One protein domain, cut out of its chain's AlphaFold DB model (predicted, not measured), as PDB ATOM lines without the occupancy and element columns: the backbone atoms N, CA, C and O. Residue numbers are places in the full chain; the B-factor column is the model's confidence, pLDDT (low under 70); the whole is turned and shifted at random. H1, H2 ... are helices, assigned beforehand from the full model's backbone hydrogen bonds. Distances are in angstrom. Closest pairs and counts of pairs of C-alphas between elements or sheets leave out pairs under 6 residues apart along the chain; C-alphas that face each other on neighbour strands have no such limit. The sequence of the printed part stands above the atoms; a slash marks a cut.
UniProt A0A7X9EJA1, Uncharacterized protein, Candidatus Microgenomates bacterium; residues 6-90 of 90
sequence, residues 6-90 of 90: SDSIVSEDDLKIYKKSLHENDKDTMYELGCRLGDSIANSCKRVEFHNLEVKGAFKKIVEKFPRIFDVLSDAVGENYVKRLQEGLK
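What this domain is: This is residues 6 to 90 of the 90 residues of an uncharacterized protein of Candidatus Microgenomates bacterium (UniProt A0A7X9EJA1). A helical hairpin, H1 and H2, makes one lobe; H3, H4 and H5, loosely grouped, make the other, meeting H2 near its last residues. The 85 printed residues hold five named helices, H1 to H5 in order, and no named strand: all helix. The whole is only just loose, close to compact, with radius of gyration of the C-alphas 14.7 A and spans of 39 by 26 by 24 A.

How they stand to each other: H1, residues 12 to 24, touches H2, residues 27 to 44, at a shallow tilt of 30 degrees, opposite ways; closest C-alphas Tyr 18 and Met 30, 5.4 A. H2, with residues 39 to 43 alone, only just touches H4, residues 69 to 77, with 3 pairs of C-alphas within 8 A, closest Asp 39 and Val 77, 6.1 A. H4 touches H5, residues 79 to 89, closest C-alphas Ser 74 and Val 82, 6.1 A. H3, residues 53 to 65, is close but not clearly touching H5; closest C-alphas Lys 60 and Leu 89, 6.5 A. Each helix has every O i to N i+4 pair within hydrogen-bond range.

Where its parts are: H1 begins at C-alpha 12 (29.030, 5.377, 54.299); H2 is 25.3 A long; H5 ends at C-alpha 89 (30.268, -9.775, 29.453).

The domain as a whole: The farthest C-alphas, Glu 24 and Lys 90, are 40.5 A apart. The printed part has no cut, no link is long, and no printed residue is under 70 in pLDDT.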
ATOM      1  N   SER A   6      33.163  -5.232  42.210       84.00
ATOM      2  CA  SER A   6      34.241  -5.494  43.171       84.00
ATOM      3  C   SER A   6      35.092  -4.245  43.422       84.00
ATOM      4  O   SER A   6      35.436  -3.527  42.474       84.00
ATOM      5  N   ASP A   7      35.491  -4.052  44.680       84.81
ATOM      6  CA  ASP A   7      36.294  -2.919  45.157       84.81
ATOM      7  C   ASP A   7      35.652  -1.541  44.907       84.81
ATOM      8  O   ASP A   7      36.345  -0.525  44.963       84.81
ATOM      9  N   SER A   8      34.345  -1.476  44.619       88.88
ATOM     10  CA  SER A   8      33.657  -0.190  44.513       88.88
ATOM     11  C   SER A   8      33.655   0.524  45.860       88.88
ATOM     12  O   SER A   8      33.323  -0.072  46.886       88.88
ATOM     13  N   ILE A   9      33.973   1.810  45.838       88.56
ATOM     14  CA  ILE A   9      33.986   2.677  47.007       88.56
ATOM     15  C   ILE A   9      32.665   3.432  47.043       88.56
ATOM     16  O   ILE A   9      32.257   4.060  46.066       88.56
ATOM     17  N   VAL A  10      32.009   3.367  48.195       88.69
ATOM     18  CA  VAL A  10      30.745   4.043  48.463       88.69
ATOM     19  C   VAL A  10      30.884   4.808  49.772       88.69
ATOM     20  O   VAL A  10      31.408   4.271  50.745       88.69
ATOM     21  N   SER A  11      30.421   6.058  49.798       91.19
ATOM     22  CA  SER A  11      30.367   6.860  51.021       91.19
ATOM     23  C   SER A  11      29.393   6.229  52.022       91.19
ATOM     24  O   SER A  11      28.216   6.025  51.714       91.19
ATOM     25  N   GLU A  12      29.877   5.917  53.227       91.00
ATOM     26  CA  GLU A  12      29.030   5.377  54.299       91.00
ATOM     27  C   GLU A  12      27.936   6.368  54.711       91.00
ATOM     28  O   GLU A  12      26.807   5.955  54.993       91.00
ATOM     29  N   ASP A  13      28.246   7.666  54.685       93.50
ATOM     30  CA  ASP A  13      27.290   8.727  54.990       93.50
ATOM     31  C   ASP A  13      26.181   8.788  53.938       93.50
ATOM     32  O   ASP A  13      25.002   8.759  54.295       93.50
ATOM     33  N   ASP A  14      26.531   8.767  52.645       92.31
ATOM     34  CA  ASP A  14      25.530   8.757  51.568       92.31
ATOM     35  C   ASP A  14      24.651   7.502  51.657       92.31
ATOM     36  O   ASP A  14      23.429   7.579  51.515       92.31
ATOM     37  N   LEU A  15      25.241   6.343  51.972       93.69
ATOM     38  CA  LEU A  15      24.492   5.099  52.145       93.69
ATOM     39  C   LEU A  15      23.539   5.162  53.347       93.69
ATOM     40  O   LEU A  15      22.417   4.646  53.284       93.69
ATOM     41  N   LYS A  16      23.968   5.778  54.452       95.75
ATOM     42  CA  LYS A  16      23.142   5.961  55.648       95.75
ATOM     43  C   LYS A  16      21.963   6.890  55.366       95.75
ATOM     44  O   LYS A  16      20.837   6.556  55.738       95.75
ATOM     45  N   ILE A  17      22.203   8.012  54.690       94.50
ATOM     46  CA  ILE A  17      21.144   8.965  54.331       94.50
ATOM     47  C   ILE A  17      20.192   8.329  53.311       94.50
ATOM     48  O   ILE A  17      18.976   8.438  53.472       94.50
ATOM     49  N   TYR A  18      20.705   7.571  52.338       95.56
ATOM     50  CA  TYR A  18      19.878   6.847  51.371       95.56
ATOM     51  C   TYR A  18      18.943   5.851  52.067       95.56
ATOM     52  O   TYR A  18      17.736   5.855  51.830       95.56
ATOM     53  N   LYS A  19      19.472   5.033  52.989       95.62
ATOM     54  CA  LYS A  19      18.670   4.064  53.760       95.62
ATOM     55  C   LYS A  19      17.603   4.739  54.620       95.62
ATOM     56  O   LYS A  19      16.494   4.219  54.720       95.62
ATOM     57  N   LYS A  20      17.930   5.880  55.228       96.94
ATOM     58  CA  LYS A  20      16.963   6.678  55.989       96.94
ATOM     59  C   LYS A  20      15.847   7.200  55.078       96.94
ATOM     60  O   LYS A  20      14.681   6.966  55.370       96.94
ATOM     61  N   SER A  21      16.207   7.808  53.949       96.31
ATOM     62  CA  SER A  21      15.260   8.366  52.970       96.31
ATOM     63  C   SER A  21      14.339   7.287  52.395       96.31
ATOM     64  O   SER A  21      13.137   7.495  52.267       96.31
ATOM     65  N   LEU A  22      14.882   6.090  52.141       95.44
ATOM     66  CA  LEU A  22      14.108   4.918  51.731       95.44
ATOM     67  C   LEU A  22      13.067   4.514  52.789       95.44
ATOM     68  O   LEU A  22      11.934   4.196  52.439       95.44
ATOM     69  N   HIS A  23      13.435   4.523  54.074       96.81
ATOM     70  CA  HIS A  23      12.518   4.185  55.166       96.81
ATOM     71  C   HIS A  23      11.426   5.244  55.365       96.81
ATOM     72  O   HIS A  23      10.273   4.903  55.619       96.81
ATOM     73  N   GLU A  24      11.783   6.518  55.219       97.38
ATOM     74  CA  GLU A  24      10.873   7.661  55.364       97.38
ATOM     75  C   GLU A  24      10.048   7.933  54.093       97.38
ATOM     76  O   GLU A  24       9.157   8.780  54.110       97.38
ATOM     77  N   ASN A  25      10.301   7.186  53.009       96.00
ATOM     78  CA  ASN A  25       9.684   7.366  51.693       96.00
ATOM     79  C   ASN A  25       9.897   8.783  51.117       96.00
ATOM     80  O   ASN A  25       9.058   9.302  50.375       96.00
ATOM     81  N   ASP A  26      11.040   9.393  51.435       97.19
ATOM     82  CA  ASP A  26      11.517  10.624  50.806       97.19
ATOM     83  C   ASP A  26      12.130  10.282  49.443       97.19
ATOM     84  O   ASP A  26      13.293   9.885  49.322       97.19
ATOM     85  N   LYS A  27      11.297  10.376  48.405       95.00
ATOM     86  CA  LYS A  27      11.644   9.950  47.046       95.00
ATOM     87  C   LYS A  27      12.686  10.844  46.391       95.00
ATOM     88  O   LYS A  27      13.486  10.324  45.616       95.00
ATOM     89  N   ASP A  28      12.677  12.137  46.696       97.25
ATOM     90  CA  ASP A  28      13.559  13.108  46.053       97.25
ATOM     91  C   ASP A  28      14.991  12.894  46.551       97.25
ATOM     92  O   ASP A  28      15.894  12.619  45.756       97.25
ATOM     93  N   THR A  29      15.176  12.851  47.874       95.56
ATOM     94  CA  THR A  29      16.487  12.569  48.479       95.56
ATOM     95  C   THR A  29      16.976  11.162  48.130       95.56
ATOM     96  O   THR A  29      18.158  10.958  47.840       95.56
ATOM     97  N   MET A  30      16.076  10.170  48.112       95.69
ATOM     98  CA  MET A  30      16.420   8.807  47.696       95.69
ATOM     99  C   MET A  30      16.914   8.770  46.243       95.69
ATOM    100  O   MET A  30      17.896   8.084  45.961       95.69
ATOM    101  N   TYR A  31      16.257   9.488  45.331       95.19
ATOM    102  CA  TYR A  31      16.646   9.532  43.924       95.19
ATOM    103  C   TYR A  31      18.022  10.179  43.743       95.19
ATOM    104  O   TYR A  31      18.910   9.565  43.149       95.19
ATOM    105  N   GLU A  32      18.233  11.366  44.315       95.62
ATOM    106  CA  GLU A  32      19.507  12.086  44.202       95.62
ATOM    107  C   GLU A  32      20.683  11.276  44.761       95.62
ATOM    108  O   GLU A  32      21.736  11.159  44.122       95.62
ATOM    109  N   LEU A  33      20.502  10.668  45.937       95.00
ATOM    110  CA  LEU A  33      21.527   9.815  46.533       95.00
ATOM    111  C   LEU A  33      21.723   8.530  45.735       95.00
ATOM    112  O   LEU A  33      22.858   8.104  45.560       95.00
ATOM    113  N   GLY A  34      20.655   7.931  45.207       93.62
ATOM    114  CA  GLY A  34      20.745   6.761  44.338       93.62
ATOM    115  C   GLY A  34      21.624   7.018  43.113       93.62
ATOM    116  O   GLY A  34      22.515   6.216  42.824       93.62
ATOM    117  N   CYS A  35      21.440   8.163  42.448       93.31
ATOM    118  CA  CYS A  35      22.293   8.594  41.339       93.31
ATOM    119  C   CYS A  35      23.753   8.761  41.781       93.31
ATOM    120  O   CYS A  35      24.645   8.160  41.187       93.31
ATOM    121  N   ARG A  36      24.001   9.485  42.878       93.44
ATOM    122  CA  ARG A  36      25.363   9.723  43.393       93.44
ATOM    123  C   ARG A  36      26.090   8.435  43.794       93.44
ATOM    124  O   ARG A  36      27.293   8.292  43.561       93.44
ATOM    125  N   LEU A  37      25.367   7.492  44.395       93.12
ATOM    126  CA  LEU A  37      25.880   6.171  44.753       93.12
ATOM    127  C   LEU A  37      26.207   5.361  43.492       93.12
ATOM    128  O   LEU A  37      27.283   4.767  43.415       93.12
ATOM    129  N   GLY A  38      25.316   5.373  42.497       92.06
ATOM    130  CA  GLY A  38      25.531   4.735  41.196       92.06
ATOM    131  C   GLY A  38      26.781   5.258  40.489       92.06
ATOM    132  O   GLY A  38      27.633   4.461  40.093       92.06
ATOM    133  N   ASP A  39      26.943   6.580  40.431       92.50
ATOM    134  CA  ASP A  39      28.128   7.232  39.863       92.50
ATOM    135  C   ASP A  39      29.403   6.869  40.627       92.50
ATOM    136  O   ASP A  39      30.432   6.556  40.022       92.50
ATOM    137  N   SER A  40      29.349   6.865  41.962       92.75
ATOM    138  CA  SER A  40      30.496   6.479  42.794       92.75
ATOM    139  C   SER A  40      30.927   5.040  42.513       92.75
ATOM    140  O   SER A  40      32.117   4.775  42.323       92.75
ATOM    141  N   ILE A  41      29.972   4.113  42.408       92.94
ATOM    142  CA  ILE A  41      30.238   2.706  42.085       92.94
ATOM    143  C   ILE A  41      30.819   2.576  40.675       92.94
ATOM    144  O   ILE A  41      31.846   1.917  40.490       92.94
ATOM    145  N   ALA A  42      30.195   3.213  39.684       92.69
ATOM    146  CA  ALA A  42      30.625   3.123  38.294       92.69
ATOM    147  C   ALA A  42      32.049   3.665  38.105       92.69
ATOM    148  O   ALA A  42      32.855   3.067  37.388       92.69
ATOM    149  N   ASN A  43      32.398   4.747  38.799       90.88
ATOM    150  CA  ASN A  43      33.724   5.346  38.705       90.88
ATOM    151  C   ASN A  43      34.792   4.561  39.478       90.88
ATOM    152  O   ASN A  43      35.911   4.420  38.982       90.88
ATOM    153  N   SER A  44      34.459   3.980  40.630       92.75
ATOM    154  CA  SER A  44      35.443   3.327  41.507       92.75
ATOM    155  C   SER A  44      35.627   1.822  41.289       92.75
ATOM    156  O   SER A  44      36.686   1.295  41.627       92.75
ATOM    157  N   CYS A  45      34.643   1.107  40.730       92.50
ATOM    158  CA  CYS A  45      34.725  -0.352  40.617       92.50
ATOM    159  C   CYS A  45      35.896  -0.793  39.728       92.50
ATOM    160  O   CYS A  45      36.078  -0.299  38.620       92.50
ATOM    161  N   LYS A  46      36.704  -1.768  40.145       90.50
ATOM    162  CA  LYS A  46      37.827  -2.200  39.288       90.50
ATOM    163  C   LYS A  46      37.372  -3.022  38.088       90.50
ATOM    164  O   LYS A  46      37.995  -2.974  37.033       90.50
ATOM    165  N   ARG A  47      36.297  -3.785  38.261       92.00
ATOM    166  CA  ARG A  47      35.750  -4.719  37.275       92.00
ATOM    167  C   ARG A  47      34.275  -4.979  37.556       92.00
ATOM    168  O   ARG A  47      33.821  -4.819  38.691       92.00
ATOM    169  N   VAL A  48      33.561  -5.399  36.517       94.19
ATOM    170  CA  VAL A  48      32.173  -5.858  36.609       94.19
ATOM    171  C   VAL A  48      32.159  -7.383  36.531       94.19
ATOM    172  O   VAL A  48      32.555  -7.962  35.522       94.19
ATOM    173  N   GLU A  49      31.707  -8.039  37.596       93.69
ATOM    174  CA  GLU A  49      31.665  -9.497  37.711       93.69
ATOM    175  C   GLU A  49      30.227 -10.014  37.731       93.69
ATOM    176  O   GLU A  49      29.492  -9.862  38.706       93.69
ATOM    177  N   PHE A  50      29.824 -10.701  36.665       93.12
ATOM    178  CA  PHE A  50      28.548 -11.402  36.658       93.12
ATOM    179  C   PHE A  50      28.693 -12.773  37.320       93.12
ATOM    180  O   PHE A  50      29.184 -13.720  36.708       93.12
ATOM    181  N   HIS A  51      28.214 -12.897  38.557       91.19
ATOM    182  CA  HIS A  51      28.192 -14.184  39.270       91.19
ATOM    183  C   HIS A  51      27.021 -15.080  38.846       91.19
ATOM    184  O   HIS A  51      27.114 -16.300  38.936       91.19
ATOM    185  N   ASN A  52      25.922 -14.489  38.366       92.94
ATOM    186  CA  ASN A  52      24.778 -15.223  37.826       92.94
ATOM    187  C   ASN A  52      24.864 -15.283  36.291       92.94
ATOM    188  O   ASN A  52      24.739 -14.266  35.604       92.94
ATOM    189  N   LEU A  53      25.061 -16.491  35.758       94.25
ATOM    190  CA  LEU A  53      25.228 -16.724  34.322       94.25
ATOM    191  C   LEU A  53      23.945 -16.490  33.514       94.25
ATOM    192  O   LEU A  53      24.033 -16.073  32.360       94.25
ATOM    193  N   GLU A  54      22.765 -16.699  34.102       95.81
ATOM    194  CA  GLU A  54      21.488 -16.402  33.442       95.81
ATOM    195  C   GLU A  54      21.316 -14.893  33.265       95.81
ATOM    196  O   GLU A  54      20.965 -14.436  32.176       95.81
ATOM    197  N   VAL A  55      21.655 -14.114  34.298       93.88
ATOM    198  CA  VAL A  55      21.653 -12.644  34.238       93.88
ATOM    199  C   VAL A  55      22.666 -12.150  33.207       93.88
ATOM    200  O   VAL A  55      22.313 -11.325  32.363       93.88
ATOM    201  N   LYS A  56      23.893 -12.696  33.208       95.75
ATOM    202  CA  LYS A  56      24.913 -12.383  32.190       95.75
ATOM    203  C   LYS A  56      24.391 -12.653  30.781       95.75
ATOM    204  O   LYS A  56      24.490 -11.793  29.910       95.75
ATOM    205  N   GLY A  57      23.826 -13.839  30.556       97.00
ATOM    206  CA  GLY A  57      23.314 -14.256  29.254       97.00
ATOM    207  C   GLY A  57      22.132 -13.410  28.783       97.00
ATOM    208  O   GLY A  57      22.081 -13.027  27.614       97.00
ATOM    209  N   ALA A  58      21.203 -13.081  29.680       96.88
ATOM    210  CA  ALA A  58      20.075 -12.206  29.375       96.88
ATOM    211  C   ALA A  58      20.545 -10.791  29.016       96.88
ATOM    212  O   ALA A  58      20.143 -10.259  27.981       96.88
ATOM    213  N   PHE A  59      21.443 -10.211  29.817       95.62
ATOM    214  CA  PHE A  59      21.993  -8.885  29.547       95.62
ATOM    215  C   PHE A  59      22.772  -8.855  28.230       95.62
ATOM    216  O   PHE A  59      22.546  -7.968  27.409       95.62
ATOM    217  N   LYS A  60      23.617  -9.864  27.980       96.44
ATOM    218  CA  LYS A  60      24.370 -10.011  26.728       96.44
ATOM    219  C   LYS A  60      23.449 -10.000  25.505       96.44
ATOM    220  O   LYS A  60      23.671  -9.213  24.593       96.44
ATOM    221  N   LYS A  61      22.359 -10.776  25.526       96.94
ATOM    222  CA  LYS A  61      21.360 -10.784  24.439       96.94
ATOM    223  C   LYS A  61      20.725  -9.409  24.208       96.94
ATOM    224  O   LYS A  61      20.454  -9.050  23.065       96.94
ATOM    225  N   ILE A  62      20.463  -8.651  25.275       95.75
ATOM    226  CA  ILE A  62      19.881  -7.305  25.177       95.75
ATOM    227  C   ILE A  62      20.859  -6.356  24.486       95.75
ATOM    228  O   ILE A  62      20.475  -5.695  23.523       95.75
ATOM    229  N   VAL A  63      22.115  -6.309  24.936       95.38
ATOM    230  CA  VAL A  63      23.111  -5.382  24.373       95.38
ATOM    231  C   VAL A  63      23.574  -5.784  22.972       95.38
ATOM    232  O   VAL A  63      23.877  -4.912  22.167       95.38
ATOM    233  N   GLU A  64      23.562  -7.076  22.634       95.06
ATOM    234  CA  GLU A  64      23.793  -7.549  21.260       95.06
ATOM    235  C   GLU A  64      22.649  -7.143  20.325       95.06
ATOM    236  O   GLU A  64      22.886  -6.741  19.186       95.06
ATOM    237  N   LYS A  65      21.401  -7.204  20.805       97.69
ATOM    238  CA  LYS A  65      20.225  -6.763  20.043       97.69
ATOM    239  C   LYS A  65      20.155  -5.236  19.909       97.69
ATOM    240  O   LYS A  65      19.646  -4.739  18.907       97.69
ATOM    241  N   PHE A  66      20.646  -4.501  20.905       96.81
ATOM    242  CA  PHE A  66      20.561  -3.043  20.988       96.81
ATOM    243  C   PHE A  66      21.910  -2.423  21.399       96.81
ATOM    244  O   PHE A  66      22.051  -1.936  22.523       96.81
ATOM    245  N   PRO A  67      22.907  -2.379  20.496       94.44
ATOM    246  CA  PRO A  67      24.266  -1.940  20.837       94.44
ATOM    247  C   PRO A  67      24.350  -0.477  21.297       94.44
ATOM    248  O   PRO A  67      25.203  -0.145  22.114       94.44
ATOM    249  N   ARG A  68      23.414   0.381  20.858       95.75
ATOM    250  CA  ARG A  68      23.318   1.793  21.279       95.75
ATOM    251  C   ARG A  68      23.053   1.991  22.774       95.75
ATOM    252  O   ARG A  68      23.185   3.103  23.271       95.75
ATOM    253  N   ILE A  69      22.698   0.935  23.512       94.75
ATOM    254  CA  ILE A  69      22.629   0.993  24.979       94.75
ATOM    255  C   ILE A  69      23.983   1.408  25.569       94.75
ATOM    256  O   ILE A  69      24.013   2.111  26.574       94.75
ATOM    257  N   PHE A  70      25.099   1.024  24.941       95.56
ATOM    258  CA  PHE A  70      26.418   1.438  25.411       95.56
ATOM    259  C   PHE A  70      26.669   2.936  25.254       95.56
ATOM    260  O   PHE A  70      27.343   3.494  26.111       95.56
ATOM    261  N   ASP A  71      26.090   3.585  24.243       95.50
ATOM    262  CA  ASP A  71      26.193   5.038  24.067       95.50
ATOM    263  C   ASP A  71      25.497   5.745  25.239       95.50
ATOM    264  O   ASP A  71      26.093   6.570  25.921       95.50
ATOM    265  N   VAL A  72      24.275   5.309  25.569       94.94
ATOM    266  CA  VAL A  72      23.499   5.846  26.702       94.94
ATOM    267  C   VAL A  72      24.216   5.621  28.034       94.94
ATOM    268  O   VAL A  72      24.271   6.517  28.872       94.94
ATOM    269  N   LEU A  73      24.776   4.426  28.249       93.50
ATOM    270  CA  LEU A  73      25.551   4.136  29.456       93.50
ATOM    271  C   LEU A  73      26.837   4.965  29.510       93.50
ATOM    272  O   LEU A  73      27.225   5.413  30.583       93.50
ATOM    273  N   SER A  74      27.493   5.178  28.372       94.62
ATOM    274  CA  SER A  74      28.701   5.995  28.295       94.62
ATOM    275  C   SER A  74      28.411   7.450  28.650       94.62
ATOM    276  O   SER A  74      29.159   8.036  29.428       94.62
ATOM    277  N   ASP A  75      27.308   8.007  28.151       94.31
ATOM    278  CA  ASP A  75      26.886   9.374  28.473       94.31
ATOM    279  C   ASP A  75      26.501   9.522  29.951       94.31
ATOM    280  O   ASP A  75      26.770  10.554  30.562       94.31
ATOM    281  N   ALA A  76      25.893   8.487  30.540       91.19
ATOM    282  CA  ALA A  76      25.436   8.519  31.925       91.19
ATOM    283  C   ALA A  76      26.566   8.315  32.947       91.19
ATOM    284  O   ALA A  76      26.631   9.040  33.932       91.19
ATOM    285  N   VAL A  77      27.434   7.318  32.741       90.69
ATOM    286  CA  VAL A  77      28.409   6.865  33.758       90.69
ATOM    287  C   VAL A  77      29.853   6.776  33.247       90.69
ATOM    288  O   VAL A  77      30.752   6.334  33.966       90.69
ATOM    289  N   GLY A  78      30.098   7.203  32.008       92.69
ATOM    290  CA  GLY A  78      31.423   7.310  31.407       92.69
ATOM    291  C   GLY A  78      31.922   6.047  30.695       92.69
ATOM    292  O   GLY A  78      31.664   4.903  31.086       92.69
ATOM    293  N   GLU A  79      32.750   6.258  29.669       94.62
ATOM    294  CA  GLU A  79      33.322   5.191  28.832       94.62
ATOM    295  C   GLU A  79      34.101   4.130  29.622       94.62
ATOM    296  O   GLU A  79      34.121   2.952  29.262       94.62
ATOM    297  N   ASN A  80      34.778   4.533  30.703       93.94
ATOM    298  CA  ASN A  80      35.596   3.616  31.495       93.94
ATOM    299  C   ASN A  80      34.743   2.538  32.162       93.94
ATOM    300  O   ASN A  80      35.171   1.387  32.276       93.94
ATOM    301  N   TYR A  81      33.541   2.886  32.629       94.94
ATOM    302  CA  TYR A  81      32.609   1.892  33.153       94.94
ATOM    303  C   TYR A  81      32.134   0.953  32.042       94.94
ATOM    304  O   TYR A  81      32.177  -0.264  32.214       94.94
ATOM    305  N   VAL A  82      31.774   1.500  30.878       95.88
ATOM    306  CA  VAL A  82      31.325   0.708  29.723       95.88
ATOM    307  C   VAL A  82      32.377  -0.318  29.294       95.88
ATOM    308  O   VAL A  82      32.031  -1.479  29.076       95.88
ATOM    309  N   LYS A  83      33.661   0.056  29.253       95.50
ATOM    310  CA  LYS A  83      34.764  -0.877  28.951       95.50
ATOM    311  C   LYS A  83      34.818  -2.040  29.952       95.50
ATOM    312  O   LYS A  83      34.797  -3.197  29.539       95.50
ATOM    313  N   ARG A  84      34.787  -1.742  31.258       95.62
ATOM    314  CA  ARG A  84      34.762  -2.753  32.340       95.62
ATOM    315  C   ARG A  84      33.527  -3.661  32.252       95.62
ATOM    316  O   ARG A  84      33.625  -4.866  32.471       95.62
ATOM    317  N   LEU A  85      32.368  -3.101  31.902       95.44
ATOM    318  CA  LEU A  85      31.127  -3.850  31.699       95.44
ATOM    319  C   LEU A  85      31.232  -4.805  30.502       95.44
ATOM    320  O   LEU A  85      30.877  -5.978  30.615       95.44
ATOM    321  N   GLN A  86      31.740  -4.324  29.366       95.50
ATOM    322  CA  GLN A  86      31.954  -5.139  28.168       95.50
ATOM    323  C   GLN A  86      32.944  -6.278  28.426       95.50
ATOM    324  O   GLN A  86      32.727  -7.390  27.948       95.50
ATOM    325  N   GLU A  87      34.002  -6.033  29.201       95.12
ATOM    326  CA  GLU A  87      34.929  -7.076  29.654       95.12
ATOM    327  C   GLU A  87      34.233  -8.126  30.524       95.12
ATOM    328  O   GLU A  87      34.398  -9.316  30.269       95.12
ATOM    329  N   GLY A  88      33.388  -7.715  31.474       94.12
ATOM    330  CA  GLY A  88      32.606  -8.639  32.307       94.12
ATOM    331  C   GLY A  88      31.612  -9.512  31.527       94.12
ATOM    332  O   GLY A  88      31.239 -10.602  31.979       94.12
ATOM    333  N   LEU A  89      31.187  -9.057  30.343       94.06
ATOM    334  CA  LEU A  89      30.268  -9.775  29.453       94.06
ATOM    335  C   LEU A  89      30.949 -10.773  28.509       94.06
ATOM    336  O   LEU A  89      30.251 -11.638  27.964       94.06
ATOM    337  N   LYS A  90      32.270 -10.675  28.326       89.00
ATOM    338  CA  LYS A  90      33.065 -11.687  27.610       89.00
ATOM    339  C   LYS A  90      33.084 -12.984  28.409       89.00
ATOM    340  O   LYS A  90      32.793 -14.029  27.796       89.00
TER     341      LYS A  90